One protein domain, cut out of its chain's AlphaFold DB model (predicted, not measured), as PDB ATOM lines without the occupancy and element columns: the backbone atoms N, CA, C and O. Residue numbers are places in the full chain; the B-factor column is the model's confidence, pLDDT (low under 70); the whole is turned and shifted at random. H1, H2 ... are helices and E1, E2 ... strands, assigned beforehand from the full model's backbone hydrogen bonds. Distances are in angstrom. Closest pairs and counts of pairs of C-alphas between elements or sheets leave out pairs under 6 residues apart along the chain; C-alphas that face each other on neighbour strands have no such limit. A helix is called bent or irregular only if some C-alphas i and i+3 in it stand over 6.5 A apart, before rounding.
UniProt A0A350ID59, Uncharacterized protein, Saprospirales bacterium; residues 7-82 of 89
ATOM      1  N   PHE A   7     229.151 247.989 248.822       90.31
ATOM      2  CA  PHE A   7     228.173 246.940 249.070       90.31
ATOM      3  C   PHE A   7     228.714 245.945 250.092       90.31
ATOM      4  O   PHE A   7     229.786 245.375 249.907       90.31
ATOM      5  N   GLU A   8     227.980 245.716 251.178       92.25
ATOM      6  CA  GLU A   8     228.348 244.696 252.155       92.25
ATOM      7  C   GLU A   8     227.639 243.375 251.848       92.25
ATOM      8  O   GLU A   8     226.414 243.307 251.803       92.25
ATOM      9  N   TYR A   9     228.416 242.305 251.692       90.56
ATOM     10  CA  TYR A   9     227.902 240.954 251.502       90.56
ATOM     11  C   TYR A   9     228.650 239.960 252.391       90.56
ATOM     12  O   TYR A   9     229.877 239.859 252.348       90.56
ATOM     13  N   GLN A  10     227.903 239.220 253.219       89.31
ATOM     14  CA  GLN A  10     228.431 238.255 254.198       89.31
ATOM     15  C   GLN A  10     229.532 238.832 255.116       89.31
ATOM     16  O   GLN A  10     230.513 238.154 255.430       89.31
ATOM     17  N   GLY A  11     229.391 240.096 255.533       88.56
ATOM     18  CA  GLY A  11     230.370 240.785 256.385       88.56
ATOM     19  C   GLY A  11     231.663 241.193 255.668       88.56
ATOM     20  O   GLY A  11     232.658 241.497 256.324       88.56
ATOM     21  N   LYS A  12     231.677 241.176 254.329       88.75
ATOM     22  CA  LYS A  12     232.736 241.765 253.504       88.75
ATOM     23  C   LYS A  12     232.200 242.977 252.765       88.75
ATOM     24  O   LYS A  12     231.150 242.893 252.138       88.75
ATOM     25  N   THR A  13     232.957 244.063 252.792       90.75
ATOM     26  CA  THR A  13     232.666 245.266 252.014       90.75
ATOM     27  C   THR A  13     233.325 245.159 250.642       90.75
ATOM     28  O   THR A  13     234.533 244.945 250.543       90.75
ATOM     29  N   TYR A  14     232.523 245.303 249.599       89.69
ATOM     30  CA  TYR A  14     232.923 245.346 248.202       89.69
ATOM     31  C   TYR A  14     232.795 246.783 247.716       89.69
ATOM     32  O   TYR A  14     231.766 247.421 247.925       89.69
ATOM     33  N   ASP A  15     233.847 247.297 247.095       91.00
ATOM     34  CA  ASP A  15     233.811 248.605 246.452       91.00
ATOM     35  C   ASP A  15     233.150 248.448 245.082       91.00
ATOM     36  O   ASP A  15     233.714 247.842 244.171       91.00
ATOM     37  N   VAL A  16     231.912 248.924 244.980       88.56
ATOM     38  CA  VAL A  16     231.062 248.830 243.791       88.56
ATOM     39  C   VAL A  16     231.016 250.148 243.021       88.56
ATOM     40  O   VAL A  16     230.136 250.351 242.189       88.56
ATOM     41  N   THR A  17     231.991 251.030 243.258       87.81
ATOM     42  CA  THR A  17     232.145 252.287 242.523       87.81
ATOM     43  C   THR A  17     232.400 252.002 241.045       87.81
ATOM     44  O   THR A  17     233.512 251.650 240.630       87.81
ATOM     45  N   PHE A  18     231.344 252.138 240.242       80.31
ATOM     46  CA  PHE A  18     231.375 251.874 238.810       80.31
ATOM     47  C   PHE A  18     232.479 252.673 238.117       80.31
ATOM     48  O   PHE A  18     232.629 253.874 238.329       80.31
ATOM     49  N   ASN A  19     233.224 251.995 237.239       76.06
ATOM     50  CA  ASN A  19     234.295 252.567 236.417       76.06
ATOM     51  C   ASN A  19     235.564 253.022 237.175       76.06
ATOM     52  O   ASN A  19     236.489 253.517 236.533       76.06
ATOM     53  N   GLU A  20     235.640 252.828 238.497       80.31
ATOM     54  CA  GLU A  20     236.831 253.154 239.301       80.31
ATOM     55  C   GLU A  20     237.386 251.942 240.071       80.31
ATOM     56  O   GLU A  20     238.605 251.818 240.197       80.31
ATOM     57  N   SER A  21     236.532 251.017 240.532       84.38
ATOM     58  CA  SER A  21     236.975 249.863 241.327       84.38
ATOM     59  C   SER A  21     237.330 248.623 240.497       84.38
ATOM     60  O   SER A  21     236.680 248.303 239.500       84.38
ATOM     61  N   GLU A  22     238.318 247.850 240.961       82.56
ATOM     62  CA  GLU A  22     238.665 246.548 240.370       82.56
ATOM     63  C   GLU A  22     237.554 245.503 240.557       82.56
ATOM     64  O   GLU A  22     237.422 244.598 239.730       82.56
ATOM     65  N   THR A  23     236.722 245.635 241.595       85.50
ATOM     66  CA  THR A  23     235.621 244.696 241.868       85.50
ATOM     67  C   THR A  23     234.616 244.679 240.717       85.50
ATOM     68  O   THR A  23     234.229 243.618 240.237       85.50
ATOM     69  N   VAL A  24     234.238 245.862 240.220       85.19
ATOM     70  CA  VAL A  24     233.272 246.065 239.121       85.19
ATOM     71  C   VAL A  24     233.928 246.029 237.745       85.19
ATOM     72  O   VAL A  24     233.324 246.430 236.747       85.19
ATOM     73  N   ARG A  25     235.178 245.562 237.664       88.38
ATOM     74  CA  ARG A  25     235.878 245.423 236.391       88.38
ATOM     75  C   ARG A  25     235.062 244.537 235.457       88.38
ATOM     76  O   ARG A  25     234.683 243.420 235.813       88.38
ATOM     77  N   HIS A  26     234.871 245.008 234.231       85.00
ATOM     78  CA  HIS A  26     234.141 244.271 233.210       85.00
ATOM     79  C   HIS A  26     234.754 242.882 232.968       85.00
ATOM     80  O   HIS A  26     235.969 242.746 232.796       85.00
ATOM     81  N   GLY A  27     233.925 241.837 233.004       84.56
ATOM     82  CA  GLY A  27     234.372 240.445 232.929       84.56
ATOM     83  C   GLY A  27     234.960 239.877 234.226       84.56
ATOM     84  O   GLY A  27     235.314 238.699 234.247       84.56
ATOM     85  N   GLY A  28     235.065 240.662 235.301       90.75
ATOM     86  CA  GLY A  28     235.422 240.192 236.642       90.75
ATOM     87  C   GLY A  28     234.304 239.385 237.321       90.75
ATOM     88  O   GLY A  28     233.189 239.315 236.805       90.75
ATOM     89  N   PRO A  29     234.579 238.756 238.480       94.19
ATOM     90  CA  PRO A  29     233.611 237.891 239.153       94.19
ATOM     91  C   PRO A  29     232.301 238.605 239.504       94.19
ATOM     92  O   PRO A  29     231.232 238.079 239.208       94.19
ATOM     93  N   PHE A  30     232.377 239.813 240.074       93.56
ATOM     94  CA  PHE A  30     231.201 240.596 240.467       93.56
ATOM     95  C   PHE A  30     230.340 240.997 239.258       93.56
ATOM     96  O   PHE A  30     229.131 240.783 239.265       93.56
ATOM     97  N   ASP A  31     230.965 241.509 238.191       92.75
ATOM     98  CA  ASP A  31     230.297 241.843 236.922       92.75
ATOM     99  C   ASP A  31     229.578 240.622 236.330       92.75
ATOM    100  O   ASP A  31     228.414 240.716 235.940       92.75
ATOM    101  N   ARG A  32     230.219 239.443 236.338       93.62
ATOM    102  CA  ARG A  32     229.592 238.205 235.853       93.62
ATOM    103  C   ARG A  32     228.421 237.753 236.717       93.62
ATOM    104  O   ARG A  32     227.403 237.370 236.148       93.62
ATOM    105  N   GLY A  33     228.536 237.837 238.041       94.56
ATOM    106  CA  GLY A  33     227.441 237.513 238.958       94.56
ATOM    107  C   GLY A  33     226.226 238.412 238.750       94.56
ATOM    108  O   GLY A  33     225.116 237.917 238.569       94.56
ATOM    109  N   SER A  34     226.455 239.727 238.689       93.69
ATOM    110  CA  SER A  34     225.409 240.721 238.420       93.69
ATOM    111  C   SER A  34     224.763 240.500 237.050       93.69
ATOM    112  O   SER A  34     223.540 240.466 236.933       93.69
ATOM    113  N   ALA A  35     225.569 240.233 236.016       93.00
ATOM    114  CA  ALA A  35     225.067 239.937 234.679       93.00
ATOM    115  C   ALA A  35     224.240 238.645 234.628       93.00
ATOM    116  O   ALA A  35     223.226 238.601 233.934       93.00
ATOM    117  N   ASP A  36     224.656 237.579 235.314       94.19
ATOM    118  CA  ASP A  36     223.882 236.335 235.338       94.19
ATOM    119  C   ASP A  36     222.518 236.542 236.014       94.19
ATOM    120  O   ASP A  36     221.517 236.112 235.441       94.19
ATOM    121  N   SER A  37     222.448 237.284 237.126       94.75
ATOM    122  CA  SER A  37     221.170 237.690 237.741       94.75
ATOM    123  C   SER A  37     220.333 238.560 236.792       94.75
ATOM    124  O   SER A  37     219.166 238.251 236.554       94.75
ATOM    125  N   TYR A  38     220.932 239.568 236.150       92.75
ATOM    126  CA  TYR A  38     220.242 240.438 235.190       92.75
ATOM    127  C   TYR A  38     219.574 239.647 234.057       92.75
ATOM    128  O   TYR A  38     218.441 239.929 233.673       92.75
ATOM    129  N   TYR A  39     220.242 238.619 233.526       93.00
ATOM    130  CA  TYR A  39     219.676 237.753 232.485       93.00
ATOM    131  C   TYR A  39     218.778 236.625 233.024       93.00
ATOM    132  O   TYR A  39     218.322 235.805 232.225       93.00
ATOM    133  N   GLY A  40     218.535 236.551 234.337       90.12
ATOM    134  CA  GLY A  40     217.747 235.490 234.972       90.12
ATOM    135  C   GLY A  40     218.383 234.103 234.850       90.12
ATOM    136  O   GLY A  40     217.680 233.099 234.734       90.12
ATOM    137  N   ARG A  41     219.715 234.035 234.791       92.81
ATOM    138  CA  ARG A  41     220.470 232.784 234.663       92.81
ATOM    139  C   ARG A  41     220.695 232.158 236.029       92.81
ATOM    140  O   ARG A  41     220.793 232.843 237.041       92.81
ATOM    141  N   GLU A  42     220.838 230.836 236.040       92.00
ATOM    142  CA  GLU A  42     221.274 230.129 237.238       92.00
ATOM    143  C   GLU A  42     222.662 230.597 237.694       92.00
ATOM    144  O   GLU A  42     223.517 230.975 236.888       92.00
ATOM    145  N   ILE A  43     222.891 230.529 239.005       92.50
ATOM    146  CA  ILE A  43     224.176 230.857 239.616       92.50
ATOM    147  C   ILE A  43     225.251 229.917 239.055       92.50
ATOM    148  O   ILE A  43     225.359 228.749 239.438       92.50
ATOM    149  N   CYS A  44     226.117 230.467 238.213       92.88
ATOM    150  CA  CYS A  44     227.227 229.769 237.589       92.88
ATOM    151  C   CYS A  44     228.509 230.567 237.843       92.88
ATOM    152  O   CYS A  44     228.844 231.424 237.034       92.88
ATOM    153  N   PRO A  45     229.252 230.335 238.941       94.56
ATOM    154  CA  PRO A  45     230.448 231.121 239.228       94.56
ATOM    155  C   PRO A  45     231.494 230.971 238.121       94.56
ATOM    156  O   PRO A  45     232.002 229.875 237.874       94.56
ATOM    157  N   HIS A  46     231.780 232.070 237.430       93.06
ATOM    158  CA  HIS A  46     232.821 232.158 236.413       93.06
ATOM    159  C   HIS A  46     233.249 233.610 236.217       93.06
ATOM    160  O   HIS A  46     232.469 234.532 236.456       93.06
ATOM    161  N   TYR A  47     234.462 233.815 235.713       92.38
ATOM    162  CA  TYR A  47     234.911 235.130 235.261       92.38
ATOM    163  C   TYR A  47     235.924 235.018 234.120       92.38
ATOM    164  O   TYR A  47     236.411 233.933 233.807       92.38
ATOM    165  N   PHE A  48     236.215 236.133 233.456       91.00
ATOM    166  CA  PHE A  48     237.208 236.216 232.388       91.00
ATOM    167  C   PHE A  48     238.416 237.002 232.885       91.00
ATOM    168  O   PHE A  48     238.258 238.088 233.428       91.00
ATOM    169  N   VAL A  49     239.640 236.513 232.680       86.94
ATOM    170  CA  VAL A  49     240.849 237.237 233.142       86.94
ATOM    171  C   VAL A  49     241.082 238.571 232.418       86.94
ATOM    172  O   VAL A  49     241.774 239.437 232.942       86.94
ATOM    173  N   GLY A  50     240.453 238.792 231.267       81.56
ATOM    174  CA  GLY A  50     240.492 240.045 230.505       81.56
ATOM    175  C   GLY A  50     239.140 240.315 229.847       81.56
ATOM    176  O   GLY A  50     238.106 240.040 230.452       81.56
ATOM    177  N   ASP A  51     239.137 240.787 228.598       75.94
ATOM    178  CA  ASP A  51     237.912 240.989 227.816       75.94
ATOM    179  C   ASP A  51     237.003 239.752 227.816       75.94
ATOM    180  O   ASP A  51     237.435 238.625 227.528       75.94
ATOM    181  N   THR A  52     235.718 239.987 228.081       72.12
ATOM    182  CA  THR A  52     234.664 238.974 228.025       72.12
ATOM    183  C   THR A  52     234.656 238.303 226.650       72.12
ATOM    184  O   THR A  52     234.741 238.967 225.619       72.12
ATOM    185  N   PHE A  53     234.586 236.969 226.626       71.25
ATOM    186  CA  PHE A  53     234.624 236.137 225.408       71.25
ATOM    187  C   PHE A  53     235.902 236.217 224.553       71.25
ATOM    188  O   PHE A  53     235.991 235.524 223.540       71.25
ATOM    189  N   ARG A  54     236.905 237.008 224.946       78.94
ATOM    190  CA  ARG A  54     238.211 237.088 224.261       78.94
ATOM    191  C   ARG A  54     239.376 236.614 225.119       78.94
ATOM    192  O   ARG A  54     240.485 236.469 224.614       78.94
ATOM    193  N   SER A  55     239.119 236.364 226.395       84.19
ATOM    194  CA  SER A  55     240.117 235.945 227.373       84.19
ATOM    195  C   SER A  55     239.785 234.580 227.957       84.19
ATOM    196  O   SER A  55     238.672 234.071 227.807       84.19
ATOM    197  N   HIS A  56     240.758 233.991 228.650       87.19
ATOM    198  CA  HIS A  56     240.556 232.736 229.359       87.19
ATOM    199  C   HIS A  56     239.435 232.887 230.401       87.19
ATOM    200  O   HIS A  56     239.397 233.857 231.166       87.19
ATOM    201  N   ARG A  57     238.487 231.949 230.366       91.62
ATOM    202  CA  ARG A  57     237.376 231.861 231.309       91.62
ATOM    203  C   ARG A  57     237.814 230.965 232.454       91.62
ATOM    204  O   ARG A  57     238.060 229.788 232.226       91.62
ATOM    205  N   ILE A  58     237.870 231.535 233.647       92.69
ATOM    206  CA  ILE A  58     238.121 230.815 234.887       92.69
ATOM    207  C   ILE A  58     236.786 230.253 235.361       92.69
ATOM    208  O   ILE A  58     235.820 230.997 235.567       92.69
ATOM    209  N   GLU A  59     236.713 228.932 235.489       94.06
ATOM    210  CA  GLU A  59     235.524 228.258 236.004       94.06
ATOM    211  C   GLU A  59     235.514 228.227 237.534       94.06
ATOM    212  O   GLU A  59     236.550 228.354 238.183       94.06
ATOM    213  N   LYS A  60     234.343 227.968 238.128       92.62
ATOM    214  CA  LYS A  60     234.157 227.792 239.578       92.62
ATOM    215  C   LYS A  60     235.249 226.952 240.254       92.62
ATOM    216  O   LYS A  60     235.638 227.263 241.374       92.62
ATOM    217  N   SER A  61     235.706 225.884 239.599       91.69
ATOM    218  CA  SER A  61     236.724 224.962 240.122       91.69
ATOM    219  C   SER A  61     238.105 225.602 240.290       91.69
ATOM    220  O   SER A  61     238.904 225.130 241.093       91.69
ATOM    221  N   GLU A  62     238.378 226.662 239.535       92.06
ATOM    222  CA  GLU A  62     239.650 227.386 239.506       92.06
ATOM    223  C   GLU A  62     239.577 228.712 240.279       92.06
ATOM    224  O   GLU A  62     240.605 229.300 240.604       92.06
ATOM    225  N   MET A  63     238.368 229.163 240.627       92.19
ATOM    226  CA  MET A  63     238.151 230.354 241.444       92.19
ATOM    227  C   MET A  63     238.523 230.108 242.910       92.19
ATOM    228  O   MET A  63     238.136 229.121 243.542       92.19
ATOM    229  N   THR A  64     239.212 231.070 243.511       93.75
ATOM    230  CA  THR A  64     239.430 231.123 244.955       93.75
ATOM    231  C   THR A  64     238.144 231.492 245.695       93.75
ATOM    232  O   THR A  64     237.203 232.072 245.153       93.75
ATOM    233  N   LYS A  65     238.116 231.238 247.009       91.94
ATOM    234  CA  LYS A  65     236.993 231.636 247.878       91.94
ATOM    235  C   LYS A  65     236.700 233.140 247.849       91.94
ATOM    236  O   LYS A  65     235.578 233.536 248.152       91.94
ATOM    237  N   ARG A  66     237.705 233.974 247.556       90.50
ATOM    238  CA  ARG A  66     237.520 235.424 247.441       90.50
ATOM    239  C   ARG A  66     236.742 235.755 246.171       90.50
ATOM    240  O   ARG A  66     235.684 236.356 246.290       90.50
ATOM    241  N   GLU A  67     237.192 235.240 245.032       93.00
ATOM    242  CA  GLU A  67     236.550 235.453 243.727       93.00
ATOM    243  C   GLU A  67     235.136 234.874 243.687       93.00
ATOM    244  O   GLU A  67     234.224 235.475 243.127       93.00
ATOM    245  N   LEU A  68     234.925 233.718 244.322       93.88
ATOM    246  CA  LEU A  68     233.583 233.167 244.496       93.88
ATOM    247  C   LEU A  68     232.697 234.137 245.283       93.88
ATOM    248  O   LEU A  68     231.580 234.412 244.863       93.88
ATOM    249  N   GLY A  69     233.201 234.681 246.394       94.12
ATOM    250  CA  GLY A  69     232.486 235.681 247.188       94.12
ATOM    251  C   GLY A  69     232.128 236.933 246.390       94.12
ATOM    252  O   GLY A  69     231.006 237.408 246.509       94.12
ATOM    253  N   GLU A  70     233.039 237.414 245.545       94.25
ATOM    254  CA  GLU A  70     232.799 238.545 244.638       94.25
ATOM    255  C   GLU A  70     231.688 238.234 243.625       94.25
ATOM    256  O   GLU A  70     230.795 239.053 243.430       94.25
ATOM    257  N   TYR A  71     231.688 237.035 243.031       95.69
ATOM    258  CA  TYR A  71     230.616 236.597 242.128       95.69
ATOM    259  C   TYR A  71     229.254 236.555 242.825       95.69
ATOM    260  O   TYR A  71     228.279 237.110 242.322       95.69
ATOM    261  N   TYR A  72     229.184 235.927 244.000       95.50
ATOM    262  CA  TYR A  72     227.939 235.853 244.766       95.50
ATOM    263  C   TYR A  72     227.458 237.234 245.215       95.50
ATOM    264  O   TYR A  72     226.263 237.506 245.143       95.50
ATOM    265  N   ALA A  73     228.379 238.113 245.617       94.88
ATOM    266  CA  ALA A  73     228.061 239.492 245.961       94.88
ATOM    267  C   ALA A  73     227.489 240.251 244.759       94.88
ATOM    268  O   ALA A  73     226.506 240.959 244.922       94.88
ATOM    269  N   GLY A  74     228.048 240.069 243.559       94.25
ATOM    270  CA  GLY A  74     227.528 240.688 242.338       94.25
ATOM    271  C   GLY A  74     226.124 240.210 241.976       94.25
ATOM    272  O   GLY A  74     225.266 241.024 241.643       94.25
ATOM    273  N   TYR A  75     225.873 238.905 242.091       95.31
ATOM    274  CA  TYR A  75     224.543 238.333 241.867       95.31
ATOM    275  C   TYR A  75     223.523 238.909 242.862       95.31
ATOM    276  O   TYR A  75     222.501 239.452 242.456       95.31
ATOM    277  N   GLU A  76     223.830 238.866 244.162       94.56
ATOM    278  CA  GLU A  76     222.969 239.409 245.224       94.56
ATOM    279  C   GLU A  76     222.770 240.925 245.084       94.56
ATOM    280  O   GLU A  76     221.673 241.436 245.300       94.56
ATOM    281  N   TYR A  77     223.812 241.663 244.699       93.50
ATOM    282  CA  TYR A  77     223.731 243.099 244.453       93.50
ATOM    283  C   TYR A  77     222.701 243.410 243.368       93.50
ATOM    284  O   TYR A  77     221.902 244.333 243.530       93.50
ATOM    285  N   ASN A  78     222.649 242.616 242.296       93.12
ATOM    286  CA  ASN A  78     221.614 242.809 241.295       93.12
ATOM    287  C   ASN A  78     220.216 242.448 241.822       93.12
ATOM    288  O   ASN A  78     219.290 243.228 241.641       93.12
ATOM    289  N   GLU A  79     220.062 241.345 242.557       92.31
ATOM    290  CA  GLU A  79     218.772 240.937 243.145       92.31
ATOM    291  C   GLU A  79     218.227 241.925 244.198       92.31
ATOM    292  O   GLU A  79     217.014 242.046 244.392       92.31
ATOM    293  N   THR A  80     219.110 242.632 244.912       91.81
ATOM    294  CA  THR A  80     218.744 243.413 246.108       91.81
ATOM    295  C   THR A  80     218.912 244.920 245.965       91.81
ATOM    296  O   THR A  80     218.132 245.655 246.576       91.81
ATOM    297  N   VAL A  81     219.881 245.388 245.176       89.94
ATOM    298  CA  VAL A  81     220.211 246.813 245.018       89.94
ATOM    299  C   VAL A  81     219.771 247.320 243.651       89.94
ATOM    300  O   VAL A  81     218.866 248.150 243.604       89.94
ATOM    301  N   ASN A  82     220.344 246.803 242.554       87.56
ATOM    302  CA  ASN A  82     219.967 247.265 241.208       87.56
ATOM    303  C   ASN A  82     218.521 246.898 240.872       87.56
ATOM    304  O   ASN A  82     217.789 247.719 240.327       87.56
TER     305      ASN A  82
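This is residues 7 to 82 of the 89 residues of an uncharacterized protein of Saprospirales bacterium (UniProt A0A350ID59). What does the model look like? Two helices, H1 and H2, pack side by side as the core, and two small strand hairpins sit at opposite sides of it: E1 and E2 by H2, E3 and E4 near the first residue of H1. Between the first hairpin and H1, residues 16 to 28 make a long loop with no named element. How is it made up, and how large is it? The printed part has 76 residues with two named helices and four named strands, in the order E1, E2, H1, E3, E4, H2; each pair of strands is an antiparallel sheet of two, and the class is mixed, helices and strands. The whole is compact and rounded, with a radius of gyration of the C-alphas of 11.3 A and spans of 29 by 27 by 23 A.

Where does the first half run? E1 is residues 7 to 9, 6.5 A long, from C-alpha 7 at (228.173, 246.940, 249.070), and E2 is residues 12 to 15, 9.9 A. H1 is residues 29 to 38, 14.2 A, from C-alpha 29 at (233.611, 237.891, 239.153). What follows? E3 is residues 46 to 48, 7.2 A, and E4 is residues 57 to 59, 6.2 A. H2 is residues 65 to 82, 24.1 A, ending with C-alpha 82 at (219.967, 247.265, 241.208); it has a kink of 30 degrees near residue 76 and is only just irregular, with C-alphas 79 and 82 6.7 A apart.

How does the first hairpin stand? E1 and E2 are antiparallel at 152 degrees, with N 7 and O 14 within hydrogen-bond range at 2.8 A. The closest C-alphas of E1 and H2 are those of Tyr 9 and Ala 73, 5.7 A apart. How do the helices meet? H1 and H2 touch, with the C-alphas of Phe 30 and Gly 74 closest at 4.1 A, and run the same way at a tilt of 36 degrees, only just steep. Every O i to N i+4 pair is within hydrogen-bond range in H1, and 13 of 14 in H2. Where is the second hairpin? E3 and E4 are antiparallel at 159 degrees, with N 58 and O 47 within hydrogen-bond range at 2.8 A. The closest C-alphas of H1 and E3 are those of Pro 29 and Tyr 47, 4.9 A apart; E1 and E4, among others, are apart.

How far does it reach? The two C-alphas farthest apart are those of Gly 11 and Arg 54, 33.3 A. Are there cuts, long links or weak places? The printed part has no cut, and the link from E2 to H1, 13 residues, is long. The mean pLDDT of the printed part is 89.8, and no printed residue is under 70.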